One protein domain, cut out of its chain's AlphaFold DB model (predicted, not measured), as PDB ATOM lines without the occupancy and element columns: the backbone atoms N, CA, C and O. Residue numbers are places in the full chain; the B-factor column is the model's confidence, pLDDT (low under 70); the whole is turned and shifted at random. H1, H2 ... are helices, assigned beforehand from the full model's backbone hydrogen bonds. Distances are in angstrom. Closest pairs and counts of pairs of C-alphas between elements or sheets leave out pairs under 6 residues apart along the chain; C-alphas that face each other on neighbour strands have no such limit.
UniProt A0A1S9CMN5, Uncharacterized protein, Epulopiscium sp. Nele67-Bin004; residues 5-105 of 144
ATOM      1  N   ALA A   5     150.553 172.609 187.539       65.75
ATOM      2  CA  ALA A   5     151.847 172.656 188.219       65.75
ATOM      3  C   ALA A   5     152.381 171.264 188.613       65.75
ATOM      4  O   ALA A   5     153.589 171.038 188.571       65.75
ATOM      5  N   GLN A   6     151.498 170.318 188.969       68.38
ATOM      6  CA  GLN A   6     151.902 168.934 189.243       68.38
ATOM      7  C   GLN A   6     152.441 168.252 187.987       68.38
ATOM      8  O   GLN A   6     153.422 167.526 188.072       68.38
ATOM      9  N   VAL A   7     151.837 168.510 186.825       73.19
ATOM     10  CA  VAL A   7     152.268 167.916 185.552       73.19
ATOM     11  C   VAL A   7     153.589 168.521 185.069       73.19
ATOM     12  O   VAL A   7     154.446 167.788 184.588       73.19
ATOM     13  N   THR A   8     153.789 169.837 185.209       68.44
ATOM     14  CA  THR A   8     155.003 170.510 184.708       68.44
ATOM     15  C   THR A   8     156.262 170.208 185.519       68.44
ATOM     16  O   THR A   8     157.359 170.314 184.981       68.44
ATOM     17  N   GLN A   9     156.117 169.836 186.793       69.88
ATOM     18  CA  GLN A   9     157.229 169.559 187.713       69.88
ATOM     19  C   GLN A   9     157.387 168.065 188.054       69.88
ATOM     20  O   GLN A   9     158.171 167.713 188.948       69.88
ATOM     21  N   ALA A  10     156.623 167.196 187.381       74.81
ATOM     22  CA  ALA A  10     156.659 165.754 187.579       74.81
ATOM     23  C   ALA A  10     157.926 165.135 186.973       74.81
ATOM     24  O   ALA A  10     158.305 165.419 185.839       74.81
ATOM     25  N   SER A  11     158.550 164.233 187.727       81.94
ATOM     26  CA  SER A  11     159.493 163.249 187.187       81.94
ATOM     27  C   SER A  11     158.790 162.257 186.247       81.94
ATOM     28  O   SER A  11     157.567 162.140 186.262       81.94
ATOM     29  N   GLU A  12     159.548 161.495 185.456       83.56
ATOM     30  CA  GLU A  12     158.992 160.505 184.515       83.56
ATOM     31  C   GLU A  12     158.054 159.495 185.201       83.56
ATOM     32  O   GLU A  12     156.959 159.222 184.708       83.56
ATOM     33  N   ILE A  13     158.437 158.997 186.383       86.19
ATOM     34  CA  ILE A  13     157.598 158.079 187.167       86.19
ATOM     35  C   ILE A  13     156.361 158.789 187.723       86.19
ATOM     36  O   ILE A  13     155.269 158.225 187.699       86.19
ATOM     37  N   GLU A  14     156.493 160.028 188.202       87.25
ATOM     38  CA  GLU A  14     155.338 160.807 188.664       87.25
ATOM     39  C   GLU A  14     154.346 161.059 187.523       87.25
ATOM     40  O   GLU A  14     153.144 160.891 187.717       87.25
ATOM     41  N   LEU A  15     154.837 161.380 186.323       89.88
ATOM     42  CA  LEU A  15     154.011 161.580 185.135       89.88
ATOM     43  C   LEU A  15     153.277 160.290 184.738       89.88
ATOM     44  O   LEU A  15     152.092 160.327 184.389       89.88
ATOM     45  N   LEU A  16     153.942 159.139 184.854       92.00
ATOM     46  CA  LEU A  16     153.325 157.833 184.645       92.00
ATOM     47  C   LEU A  16     152.221 157.553 185.683       92.00
ATOM     48  O   LEU A  16     151.106 157.190 185.304       92.00
ATOM     49  N   CYS A  17     152.479 157.789 186.976       92.88
ATOM     50  CA  CYS A  17     151.473 157.659 188.039       92.88
ATOM     51  C   CYS A  17     150.256 158.568 187.806       92.88
ATOM     52  O   CYS A  17     149.118 158.121 187.969       92.88
ATOM     53  N   ILE A  18     150.481 159.820 187.390       93.06
ATOM     54  CA  ILE A  18     149.417 160.773 187.037       93.06
ATOM     55  C   ILE A  18     148.596 160.245 185.855       93.06
ATOM     56  O   ILE A  18     147.368 160.326 185.862       93.06
ATOM     57  N   THR A  19     149.250 159.656 184.852       94.88
ATOM     58  CA  THR A  19     148.566 159.085 183.682       94.88
ATOM     59  C   THR A  19     147.664 157.911 184.075       94.88
ATOM     60  O   THR A  19     146.528 157.827 183.604       94.88
ATOM     61  N   TYR A  20     148.115 157.036 184.982       96.25
ATOM     62  CA  TYR A  20     147.259 155.980 185.535       96.25
ATOM     63  C   TYR A  20     146.098 156.534 186.360       96.25
ATOM     64  O   TYR A  20     144.991 156.009 186.283       96.25
ATOM     65  N   GLU A  21     146.317 157.591 187.138       95.69
ATOM     66  CA  GLU A  21     145.250 158.230 187.910       95.69
ATOM     67  C   GLU A  21     144.157 158.798 187.005       95.69
ATOM     68  O   GLU A  21     142.980 158.532 187.233       95.69
ATOM     69  N   LEU A  22     144.550 159.468 185.920       96.06
ATOM     70  CA  LEU A  22     143.622 159.974 184.913       96.06
ATOM     71  C   LEU A  22     142.820 158.842 184.251       96.06
ATOM     72  O   LEU A  22     141.638 159.005 183.944       96.06
ATOM     73  N   PHE A  23     143.455 157.686 184.022       97.19
ATOM     74  CA  PHE A  23     142.757 156.504 183.526       97.19
ATOM     75  C   PHE A  23     141.695 156.033 184.526       97.19
ATOM     76  O   PHE A  23     140.543 155.854 184.136       97.19
ATOM     77  N   LEU A  24     142.062 155.865 185.799       97.19
ATOM     78  CA  LEU A  24     141.148 155.406 186.848       97.19
ATOM     79  C   LEU A  24     139.967 156.361 187.029       97.19
ATOM     80  O   LEU A  24     138.833 155.896 187.044       97.19
ATOM     81  N   GLU A  25     140.218 157.673 187.056       96.88
ATOM     82  CA  GLU A  25     139.177 158.709 187.096       96.88
ATOM     83  C   GLU A  25     138.219 158.562 185.907       96.88
ATOM     84  O   GLU A  25     137.013 158.456 186.090       96.88
ATOM     85  N   SER A  26     138.742 158.415 184.684       95.94
ATOM     86  CA  SER A  26     137.893 158.253 183.496       95.94
ATOM     87  C   SER A  26     137.072 156.957 183.479       95.94
ATOM     88  O   SER A  26     136.016 156.908 182.847       95.94
ATOM     89  N   VAL A  27     137.549 155.898 184.139       96.12
ATOM     90  CA  VAL A  27     136.800 154.644 184.293       96.12
ATOM     91  C   VAL A  27     135.748 154.781 185.386       96.12
ATOM     92  O   VAL A  27     134.632 154.310 185.187       96.12
ATOM     93  N   GLN A  28     136.071 155.452 186.489       95.81
ATOM     94  CA  GLN A  28     135.129 155.726 187.570       95.81
ATOM     95  C   GLN A  28     133.979 156.616 187.080       95.81
ATOM     96  O   GLN A  28     132.822 156.244 187.249       95.81
ATOM     97  N   ASP A  29     134.283 157.684 186.338       95.25
ATOM     98  CA  ASP A  29     133.269 158.513 185.677       95.25
ATOM     99  C   ASP A  29     132.355 157.668 184.774       95.25
ATOM    100  O   ASP A  29     131.147 157.859 184.730       95.25
ATOM    101  N   ALA A  30     132.920 156.703 184.036       94.38
ATOM    102  CA  ALA A  30     132.138 155.840 183.153       94.38
ATOM    103  C   ALA A  30     131.210 154.867 183.899       94.38
ATOM    104  O   ALA A  30     130.230 154.416 183.296       94.38
ATOM    105  N   ILE A  31     131.552 154.509 185.142       93.75
ATOM    106  CA  ILE A  31     130.771 153.640 186.034       93.75
ATOM    107  C   ILE A  31     129.643 154.434 186.698       93.75
ATOM    108  O   ILE A  31     128.514 153.950 186.747       93.75
ATOM    109  N   ASP A  32     129.949 155.636 187.186       94.44
ATOM    110  CA  ASP A  32     129.014 156.460 187.956       94.44
ATOM    111  C   ASP A  32     128.003 157.203 187.067       94.44
ATOM    112  O   ASP A  32     126.948 157.621 187.542       94.44
ATOM    113  N   GLU A  33     128.300 157.355 185.774       94.12
ATOM    114  CA  GLU A  33     127.462 158.075 184.818       94.12
ATOM    115  C   GLU A  33     126.235 157.251 184.360       94.12
ATOM    116  O   GLU A  33     126.389 156.254 183.640       94.12
ATOM    117  N   PRO A  34     124.997 157.672 184.698       90.88
ATOM    118  CA  PRO A  34     123.779 156.976 184.284       90.88
ATOM    119  C   PRO A  34     123.441 157.164 182.796       90.88
ATOM    120  O   PRO A  34     122.760 156.311 182.215       90.88
ATOM    121  N   ASP A  35     123.885 158.253 182.152       94.06
ATOM    122  CA  ASP A  35     123.642 158.459 180.722       94.06
ATOM    123  C   ASP A  35     124.599 157.602 179.880       94.06
ATOM    124  O   ASP A  35     125.815 157.807 179.821       94.06
ATOM    125  N   GLN A  36     124.030 156.664 179.121       89.62
ATOM    126  CA  GLN A  36     124.788 155.767 178.252       89.62
ATOM    127  C   GLN A  36     125.664 156.502 177.216       89.62
ATOM    128  O   GLN A  36     126.705 155.977 176.810       89.62
ATOM    129  N   LYS A  37     125.263 157.685 176.734       92.69
ATOM    130  CA  LYS A  37     126.067 158.483 175.794       92.69
ATOM    131  C   LYS A  37     127.268 159.109 176.492       92.69
ATOM    132  O   LYS A  37     128.370 159.042 175.947       92.69
ATOM    133  N   LEU A  38     127.071 159.676 177.678       92.81
ATOM    134  CA  LEU A  38     128.156 160.264 178.459       92.81
ATOM    135  C   LEU A  38     129.125 159.179 178.941       92.81
ATOM    136  O   LEU A  38     130.323 159.292 178.689       92.81
ATOM    137  N   SER A  39     128.623 158.049 179.447       92.62
ATOM    138  CA  SER A  39     129.450 156.886 179.806       92.62
ATOM    139  C   SER A  39     130.308 156.405 178.623       92.62
ATOM    140  O   SER A  39     131.507 156.153 178.767       92.62
ATOM    141  N   LYS A  40     129.767 156.371 177.394       93.56
ATOM    142  CA  LYS A  40     130.562 156.070 176.184       93.56
ATOM    143  C   LYS A  40     131.686 157.081 175.937       93.56
ATOM    144  O   LYS A  40     132.765 156.668 175.505       93.56
ATOM    145  N   ASN A  41     131.468 158.366 176.211       95.50
ATOM    146  CA  ASN A  41     132.503 159.395 176.088       95.50
ATOM    147  C   ASN A  41     133.620 159.192 177.120       95.50
ATOM    148  O   ASN A  41     134.795 159.234 176.747       95.50
ATOM    149  N   HIS A  42     133.278 158.885 178.375       95.31
ATOM    150  CA  HIS A  42     134.256 158.555 179.419       95.31
ATOM    151  C   HIS A  42     135.062 157.296 179.057       95.31
ATOM    152  O   HIS A  42     136.292 157.316 179.086       95.31
ATOM    153  N   ARG A  43     134.412 156.246 178.536       95.19
ATOM    154  CA  ARG A  43     135.099 155.045 178.014       95.19
ATOM    155  C   ARG A  43     136.021 155.357 176.838       95.19
ATOM    156  O   ARG A  43     137.107 154.791 176.730       95.19
ATOM    157  N   ALA A  44     135.611 156.248 175.936       96.00
ATOM    158  CA  ALA A  44     136.460 156.692 174.836       96.00
ATOM    159  C   ALA A  44     137.677 157.483 175.344       96.00
ATOM    160  O   ALA A  44     138.775 157.310 174.816       96.00
ATOM    161  N   ARG A  45     137.507 158.302 176.389       96.25
ATOM    162  CA  ARG A  45     138.603 158.997 177.076       96.25
ATOM    163  C   ARG A  45     139.574 158.002 177.718       96.25
ATOM    164  O   ARG A  45     140.765 158.087 177.429       96.25
ATOM    165  N   ALA A  46     139.076 157.011 178.461       96.81
ATOM    166  CA  ALA A  46     139.885 155.941 179.052       96.81
ATOM    167  C   ALA A  46     140.730 155.208 177.997       96.81
ATOM    168  O   ALA A  46     141.931 155.018 178.169       96.81
ATOM    169  N   LYS A  47     140.137 154.877 176.841       96.50
ATOM    170  CA  LYS A  47     140.858 154.252 175.717       96.50
ATOM    171  C   LYS A  47     141.966 155.134 175.141       96.50
ATOM    172  O   LYS A  47     143.012 154.615 174.762       96.50
ATOM    173  N   LYS A  48     141.756 156.454 175.052       97.19
ATOM    174  CA  LYS A  48     142.803 157.389 174.601       97.19
ATOM    175  C   LYS A  48     143.976 157.408 175.579       97.19
ATOM    176  O   LYS A  48     145.116 157.352 175.135       97.19
ATOM    177  N   ILE A  49     143.694 157.431 176.881       97.12
ATOM    178  CA  ILE A  49     144.720 157.404 177.931       97.12
ATOM    179  C   ILE A  49     145.483 156.075 177.900       97.12
ATOM    180  O   ILE A  49     146.709 156.070 177.896       97.12
ATOM    181  N   LEU A  50     144.775 154.952 177.762       96.38
ATOM    182  CA  LEU A  50     145.398 153.638 177.610       96.38
ATOM    183  C   LEU A  50     146.329 153.589 176.390       96.38
ATOM    184  O   LEU A  50     147.415 153.026 176.463       96.38
ATOM    185  N   ARG A  51     145.948 154.229 175.278       95.44
ATOM    186  CA  ARG A  51     146.799 154.317 174.084       95.44
ATOM    187  C   ARG A  51     148.090 155.097 174.332       95.44
ATOM    188  O   ARG A  51     149.115 154.721 173.778       95.44
ATOM    189  N   ILE A  52     148.036 156.144 175.157       94.31
ATOM    190  CA  ILE A  52     149.224 156.890 175.590       94.31
ATOM    191  C   ILE A  52     150.134 155.976 176.419       94.31
ATOM    192  O   ILE A  52     151.332 155.921 176.163       94.31
ATOM    193  N   LEU A  53     149.583 155.206 177.362       94.00
ATOM    194  CA  LEU A  53     150.362 154.234 178.142       94.00
ATOM    195  C   LEU A  53     151.029 153.184 177.241       94.00
ATOM    196  O   LEU A  53     152.212 152.906 177.398       94.00
ATOM    197  N   PHE A  54     150.300 152.662 176.249       92.06
ATOM    198  CA  PHE A  54     150.842 151.736 175.252       92.06
ATOM    199  C   PHE A  54     151.993 152.334 174.437       92.06
ATOM    200  O   PHE A  54     153.003 151.668 174.239       92.06
ATOM    201  N   SER A  55     151.850 153.566 173.937       89.81
ATOM    202  CA  SER A  55     152.862 154.176 173.064       89.81
ATOM    203  C   SER A  55     154.165 154.523 173.778       89.81
ATOM    204  O   SER A  55     155.178 154.698 173.113       89.81
ATOM    205  N   ASN A  56     154.135 154.647 175.105       89.88
ATOM    206  CA  ASN A  56     155.312 154.956 175.922       89.88
ATOM    207  C   ASN A  56     156.021 153.699 176.455       89.88
ATOM    208  O   ASN A  56     156.962 153.810 177.235       89.88
ATOM    209  N   LEU A  57     155.562 152.504 176.076       90.31
ATOM    210  CA  LEU A  57     156.102 151.251 176.582       90.31
ATOM    211  C   LEU A  57     157.325 150.805 175.763       90.31
ATOM    212  O   LEU A  57     157.232 150.646 174.546       90.31
ATOM    213  N   ASN A  58     158.459 150.566 176.427       90.06
ATOM    214  CA  ASN A  58     159.664 150.047 175.779       90.06
ATOM    215  C   ASN A  58     159.595 148.521 175.614       90.06
ATOM    216  O   ASN A  58     159.880 147.783 176.551       90.06
ATOM    217  N   LEU A  59     159.238 148.042 174.421       88.69
ATOM    218  CA  LEU A  59     159.083 146.607 174.136       88.69
ATOM    219  C   LEU A  59     160.410 145.836 174.000       88.69
ATOM    220  O   LEU A  59     160.378 144.638 173.745       88.69
ATOM    221  N   GLU A  60     161.564 146.485 174.157       90.62
ATOM    222  CA  GLU A  60     162.844 145.771 174.276       90.62
ATOM    223  C   GLU A  60     162.960 145.039 175.625       90.62
ATOM    224  O   GLU A  60     163.647 144.020 175.735       90.62
ATOM    225  N   ASP A  61     162.246 145.522 176.647       87.81
ATOM    226  CA  ASP A  61     162.255 144.950 177.984       87.81
ATOM    227  C   ASP A  61     161.242 143.808 178.124       87.81
ATOM    228  O   ASP A  61     160.057 143.941 177.820       87.81
ATOM    229  N   LYS A  62     161.666 142.678 178.704       89.38
ATOM    230  CA  LYS A  62     160.767 141.530 178.920       89.38
ATOM    231  C   LYS A  62     159.540 141.885 179.771       89.38
ATOM    232  O   LYS A  62     158.442 141.427 179.478       89.38
ATOM    233  N   LEU A  63     159.722 142.723 180.792       88.94
ATOM    234  CA  LEU A  63     158.640 143.165 181.679       88.94
ATOM    235  C   LEU A  63     157.580 143.995 180.936       88.94
ATOM    236  O   LEU A  63     156.403 143.970 181.295       88.94
ATOM    237  N   ALA A  64     157.980 144.713 179.884       90.88
ATOM    238  CA  ALA A  64     157.052 145.477 179.067       90.88
ATOM    239  C   ALA A  64     156.081 144.570 178.305       90.88
ATOM    240  O   ALA A  64     154.922 144.938 178.141       90.88
ATOM    241  N   HIS A  65     156.496 143.369 177.896       91.94
ATOM    242  CA  HIS A  65     155.583 142.415 177.265       91.94
ATOM    243  C   HIS A  65     154.463 141.968 178.213       91.94
ATOM    244  O   HIS A  65     153.298 141.972 177.820       91.94
ATOM    245  N   ASP A  66     154.788 141.682 179.475       92.69
ATOM    246  CA  ASP A  66     153.780 141.305 180.472       92.69
ATOM    247  C   ASP A  66     152.776 142.451 180.702       92.69
ATOM    248  O   ASP A  66     151.562 142.239 180.781       92.69
ATOM    249  N   LEU A  67     153.264 143.696 180.753       93.50
ATOM    250  CA  LEU A  67     152.415 144.880 180.910       93.50
ATOM    251  C   LEU A  67     151.534 145.127 179.675       93.50
ATOM    252  O   LEU A  67     150.366 145.508 179.801       93.50
ATOM    253  N   PHE A  68     152.076 144.876 178.484       94.50
ATOM    254  CA  PHE A  68     151.371 144.991 177.213       94.50
ATOM    255  C   PHE A  68     150.170 144.043 177.145       94.50
ATOM    256  O   PHE A  68     149.066 144.468 176.786       94.50
ATOM    257  N   ASP A  69     150.347 142.789 177.561       94.44
ATOM    258  CA  ASP A  69     149.270 141.798 177.598       94.44
ATOM    259  C   ASP A  69     148.151 142.212 178.563       94.44
ATOM    260  O   ASP A  69     146.960 142.113 178.234       94.44
ATOM    261  N   ILE A  70     148.514 142.766 179.727       95.50
ATOM    262  CA  ILE A  70     147.536 143.301 180.680       95.50
ATOM    263  C   ILE A  70     146.761 144.464 180.057       95.50
ATOM    264  O   ILE A  70     145.533 144.514 180.164       95.50
ATOM    265  N   TYR A  71     147.428 145.386 179.366       96.00
ATOM    266  CA  TYR A  71     146.741 146.499 178.714       96.00
ATOM    267  C   TYR A  71     145.795 146.050 177.599       96.00
ATOM    268  O   TYR A  71     144.720 146.635 177.446       96.00
ATOM    269  N   ILE A  72     146.131 144.993 176.850       95.25
ATOM    270  CA  ILE A  72     145.214 144.405 175.861       95.25
ATOM    271  C   ILE A  72     143.960 143.877 176.557       95.25
ATOM    272  O   ILE A  72     142.845 144.103 176.078       95.25
ATOM    273  N   TYR A  73     144.125 143.184 177.685       96.31
ATOM    274  CA  TYR A  73     142.994 142.696 178.469       96.31
ATOM    275  C   TYR A  73     142.130 143.857 178.983       96.31
ATOM    276  O   TYR A  73     140.923 143.876 178.750       96.31
ATOM    277  N   VAL A  74     142.748 144.892 179.556       96.75
ATOM    278  CA  VAL A  74     142.052 146.105 180.015       96.75
ATOM    279  C   VAL A  74     141.280 146.772 178.872       96.75
ATOM    280  O   VAL A  74     140.129 147.173 179.051       96.75
ATOM    281  N   GLN A  75     141.850 146.845 177.666       95.75
ATOM    282  CA  GLN A  75     141.152 147.385 176.498       95.75
ATOM    283  C   GLN A  75     139.887 146.584 176.147       95.75
ATOM    284  O   GLN A  75     138.888 147.184 175.734       95.75
ATOM    285  N   LYS A  76     139.913 145.254 176.302       95.50
ATOM    286  CA  LYS A  76     138.733 144.394 176.112       95.50
ATOM    287  C   LYS A  76     137.679 144.679 177.180       95.50
ATOM    288  O   LYS A  76     136.538 144.962 176.816       95.50
ATOM    289  N   CYS A  77     138.073 144.755 178.450       95.38
ATOM    290  CA  CYS A  77     137.186 145.113 179.560       95.38
ATOM    291  C   CYS A  77     136.483 146.466 179.341       95.38
ATOM    292  O   CYS A  77     135.291 146.607 179.606       95.38
ATOM    293  N   LEU A  78     137.171 147.455 178.751       94.06
ATOM    294  CA  LEU A  78     136.580 148.754 178.392       94.06
ATOM    295  C   LEU A  78     135.501 148.684 177.300       94.06
ATOM    296  O   LEU A  78     134.838 149.699 177.054       94.06
ATOM    297  N   ASN A  79     135.286 147.547 176.635       92.19
ATOM    298  CA  ASN A  79     134.182 147.319 175.690       92.19
ATOM    299  C   ASN A  79     132.998 146.568 176.314       92.19
ATOM    300  O   ASN A  79     131.881 146.672 175.810       92.19
ATOM    301  N   GLU A  80     133.218 145.876 177.425       90.75
ATOM    302  CA  GLU A  80     132.209 145.074 178.113       90.75
ATOM    303  C   GLU A  80     131.443 145.915 179.137       90.75
ATOM    304  O   GLU A  80     131.982 146.864 179.705       90.75
ATOM    305  N   LYS A  81     130.151 145.641 179.350       77.12
ATOM    306  CA  LYS A  81     129.349 146.428 180.307       77.12
ATOM    307  C   LYS A  81     129.846 146.247 181.742       77.12
ATOM    308  O   LYS A  81     130.004 147.242 182.438       77.12
ATOM    309  N   ASP A  82     130.185 145.015 182.106       85.44
ATOM    310  CA  ASP A  82     130.577 144.651 183.471       85.44
ATOM    311  C   ASP A  82     132.105 144.668 183.680       85.44
ATOM    312  O   ASP A  82     132.591 144.585 184.804       85.44
ATOM    313  N   GLY A  83     132.881 144.856 182.605       91.69
ATOM    314  CA  GLY A  83     134.347 144.842 182.644       91.69
ATOM    315  C   GLY A  83     134.992 146.108 183.222       91.69
ATOM    316  O   GLY A  83     136.186 146.113 183.515       91.69
ATOM    317  N   LEU A  84     134.243 147.199 183.414       93.94
ATOM    318  CA  LEU A  84     134.805 148.471 183.900       93.94
ATOM    319  C   LEU A  84     135.389 148.350 185.315       93.94
ATOM    320  O   LEU A  84     136.472 148.872 185.578       93.94
ATOM    321  N   ALA A  85     134.719 147.607 186.198       94.75
ATOM    322  CA  ALA A  85     135.202 147.366 187.557       94.75
ATOM    323  C   ALA A  85     136.506 146.547 187.566       94.75
ATOM    324  O   ALA A  85     137.422 146.831 188.341       94.75
ATOM    325  N   GLU A  86     136.623 145.561 186.671       95.56
ATOM    326  CA  GLU A  86     137.851 144.778 186.512       95.56
ATOM    327  C   GLU A  86     139.001 145.627 185.968       95.56
ATOM    328  O   GLU A  86     140.102 145.595 186.520       95.56
ATOM    329  N   ALA A  87     138.739 146.441 184.939       96.06
ATOM    330  CA  ALA A  87     139.715 147.371 184.378       96.06
ATOM    331  C   ALA A  87     140.252 148.336 185.446       96.06
ATOM    332  O   ALA A  87     141.466 148.535 185.551       96.06
ATOM    333  N   HIS A  88     139.361 148.884 186.278       96.31
ATOM    334  CA  HIS A  88     139.735 149.757 187.386       96.31
ATOM    335  C   HIS A  88     140.627 149.031 188.406       96.31
ATOM    336  O   HIS A  88     141.668 149.547 188.806       96.31
ATOM    337  N   LYS A  89     140.264 147.803 188.799       96.50
ATOM    338  CA  LYS A  89     141.034 146.992 189.757       96.50
ATOM    339  C   LYS A  89     142.428 146.613 189.244       96.50
ATOM    340  O   LYS A  89     143.386 146.609 190.014       96.50
ATOM    341  N   LEU A  90     142.557 146.260 187.966       96.50
ATOM    342  CA  LEU A  90     143.848 145.886 187.385       96.50
ATOM    343  C   LEU A  90     144.800 147.081 187.326       96.50
ATOM    344  O   LEU A  90     145.928 146.989 187.811       96.50
ATOM    345  N   ILE A  91     144.333 148.216 186.799       96.50
ATOM    346  CA  ILE A  91     145.169 149.417 186.698       96.50
ATOM    347  C   ILE A  91     145.490 150.001 188.079       96.50
ATOM    348  O   ILE A  91     146.605 150.480 188.278       96.50
ATOM    349  N   SER A  92     144.592 149.909 189.065       96.81
ATOM    350  CA  SER A  92     144.886 150.390 190.421       96.81
ATOM    351  C   SER A  92     145.996 149.585 191.104       96.81
ATOM    352  O   SER A  92     146.850 150.165 191.775       96.81
ATOM    353  N   ASN A  93     146.054 148.270 190.872       96.38
ATOM    354  CA  ASN A  93     147.152 147.431 191.355       96.38
ATOM    355  C   ASN A  93     148.492 147.808 190.713       96.38
ATOM    356  O   ASN A  93     149.497 147.890 191.418       96.38
ATOM    357  N   ILE A  94     148.502 148.067 189.401       95.00
ATOM    358  CA  ILE A  94     149.706 148.505 188.681       95.00
ATOM    359  C   ILE A  94     150.164 149.870 189.201       95.00
ATOM    360  O   ILE A  94     151.330 150.024 189.558       95.00
ATOM    361  N   LYS A  95     149.241 150.837 189.321       95.38
ATOM    362  CA  LYS A  95     149.526 152.166 189.880       95.38
ATOM    363  C   LYS A  95     150.179 152.052 191.257       95.38
ATOM    364  O   LYS A  95     151.201 152.684 191.480       95.38
ATOM    365  N   ARG A  96     149.641 151.207 192.148       95.25
ATOM    366  CA  ARG A  96     150.212 150.990 193.488       95.25
ATOM    367  C   ARG A  96     151.664 150.512 193.427       95.25
ATOM    368  O   ARG A  96     152.485 151.015 194.182       95.25
ATOM    369  N   GLY A  97     151.988 149.597 192.511       93.12
ATOM    370  CA  GLY A  97     153.372 149.167 192.292       93.12
ATOM    371  C   GLY A  97     154.283 150.330 191.884       93.12
ATOM    372  O   GLY A  97     155.353 150.507 192.455       93.12
ATOM    373  N   TYR A  98     153.838 151.183 190.958       91.25
ATOM    374  CA  TYR A  98     154.598 152.376 190.564       91.25
ATOM    375  C   TYR A  98     154.676 153.448 191.662       91.25
ATOM    376  O   TYR A  98     155.699 154.120 191.778       91.25
ATOM    377  N   ASP A  99     153.651 153.587 192.508       91.31
ATOM    378  CA  ASP A  99     153.688 154.470 193.678       91.31
ATOM    379  C   ASP A  99     154.746 154.007 194.700       91.31
ATOM    380  O   ASP A  99     155.447 154.837 195.278       91.31
ATOM    381  N   GLU A 100     154.919 152.695 194.897       91.38
ATOM    382  CA  GLU A 100     155.999 152.146 195.731       91.38
ATOM    383  C   GLU A 100     157.383 152.426 195.127       91.38
ATOM    384  O   GLU A 100     158.307 152.817 195.848       91.38
ATOM    385  N   VAL A 101     157.526 152.312 193.802       87.94
ATOM    386  CA  VAL A 101     158.770 152.668 193.097       87.94
ATOM    387  C   VAL A 101     159.080 154.158 193.254       87.94
ATOM    388  O   VAL A 101     160.210 154.510 193.594       87.94
ATOM    389  N   ARG A 102     158.077 155.034 193.098       83.75
ATOM    390  CA  ARG A 102     158.216 156.484 193.324       83.75
ATOM    391  C   ARG A 102     158.743 156.795 194.727       83.75
ATOM    392  O   ARG A 102     159.555 157.699 194.890       83.75
ATOM    393  N   ASN A 103     158.278 156.065 195.740       82.62
ATOM    394  CA  ASN A 103     158.658 156.309 197.133       82.62
ATOM    395  C   ASN A 103     160.040 155.735 197.495       82.62
ATOM    396  O   ASN A 103     160.686 156.236 198.414       82.62
ATOM    397  N   THR A 104     160.482 154.673 196.816       79.94
ATOM    398  CA  THR A 104     161.737 153.963 197.126       79.94
ATOM    399  C   THR A 104     162.930 154.470 196.329       79.94
ATOM    400  O   THR A 104     164.052 154.447 196.836       79.94
ATOM    401  N   GLN A 105     162.711 154.961 195.108       62.38
ATOM    402  CA  GLN A 105     163.755 155.569 194.295       62.38
ATOM    403  C   GLN A 105     163.524 157.074 194.174       62.38
ATOM    404  O   GLN A 105     162.666 157.498 193.397       62.38
TER     405      GLN A 105
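What this domain is: This is residues 5 to 105 of the 144 residues of an uncharacterized protein of Epulopiscium sp. Nele67-Bin004 (UniProt A0A1S9CMN5). Four long helices, H5, H2, H3 and H4, make an up-and-down bundle, with short H1 lying off one side near H2. The four form a ring of neighbours, snug round H2 and looser round H4, which touches H3 and H5 over part of its length. The printed part has 101 residues, with five named helices in the order H1 to H5 and no named strand: all helix. It is compact, with a radius of gyration of the C-alphas of 13.9 A, and spans 42 by 33 by 20 A.

Where its parts are: Find C-alpha 83 at (134.347, 144.842, 182.644); from there H5, residues 83 to 104, runs 32.3 A to C-alpha 104 at (161.737, 153.963, 197.126). H2, residues 12 to 32, covers 30.4 A, H3, residues 36 to 55, 28.6 A, and H4, residues 62 to 77, 23.9 A. Look for H1, residues 5 to 8, at C-alpha 5 (151.847, 172.656, 188.219).

How they stand to each other: Begin at H5: it touches H2, closest at the C-alphas of Leu 24 and His 88, 5.8 A, opposite ways at a shallow tilt of 24 degrees. H2 and H3 form a helical hairpin at 19 degrees, with the C-alphas of Ala 30 and Ser 39 closest, 4.4 A. H3 and H4 form another, touching with residues 47 to 54 and 68 to 75 alone; Lys 47 and Gln 75 have the closest C-alphas, 6.9 A. H2 and H4 are apart, as are H3 and H5. Every O i to N i+4 pair is within hydrogen-bond range in H2, H3 and H5, and 11 of 12 in H4; H1 is too short for one.

The domain as a whole: The C-alphas of Asp 35 and Gln 105 are the two farthest apart, 42.4 A. The printed part has no cut and no long link. Look for pLDDT under 70 at residues 5 to 6, 8 to 9 and 105.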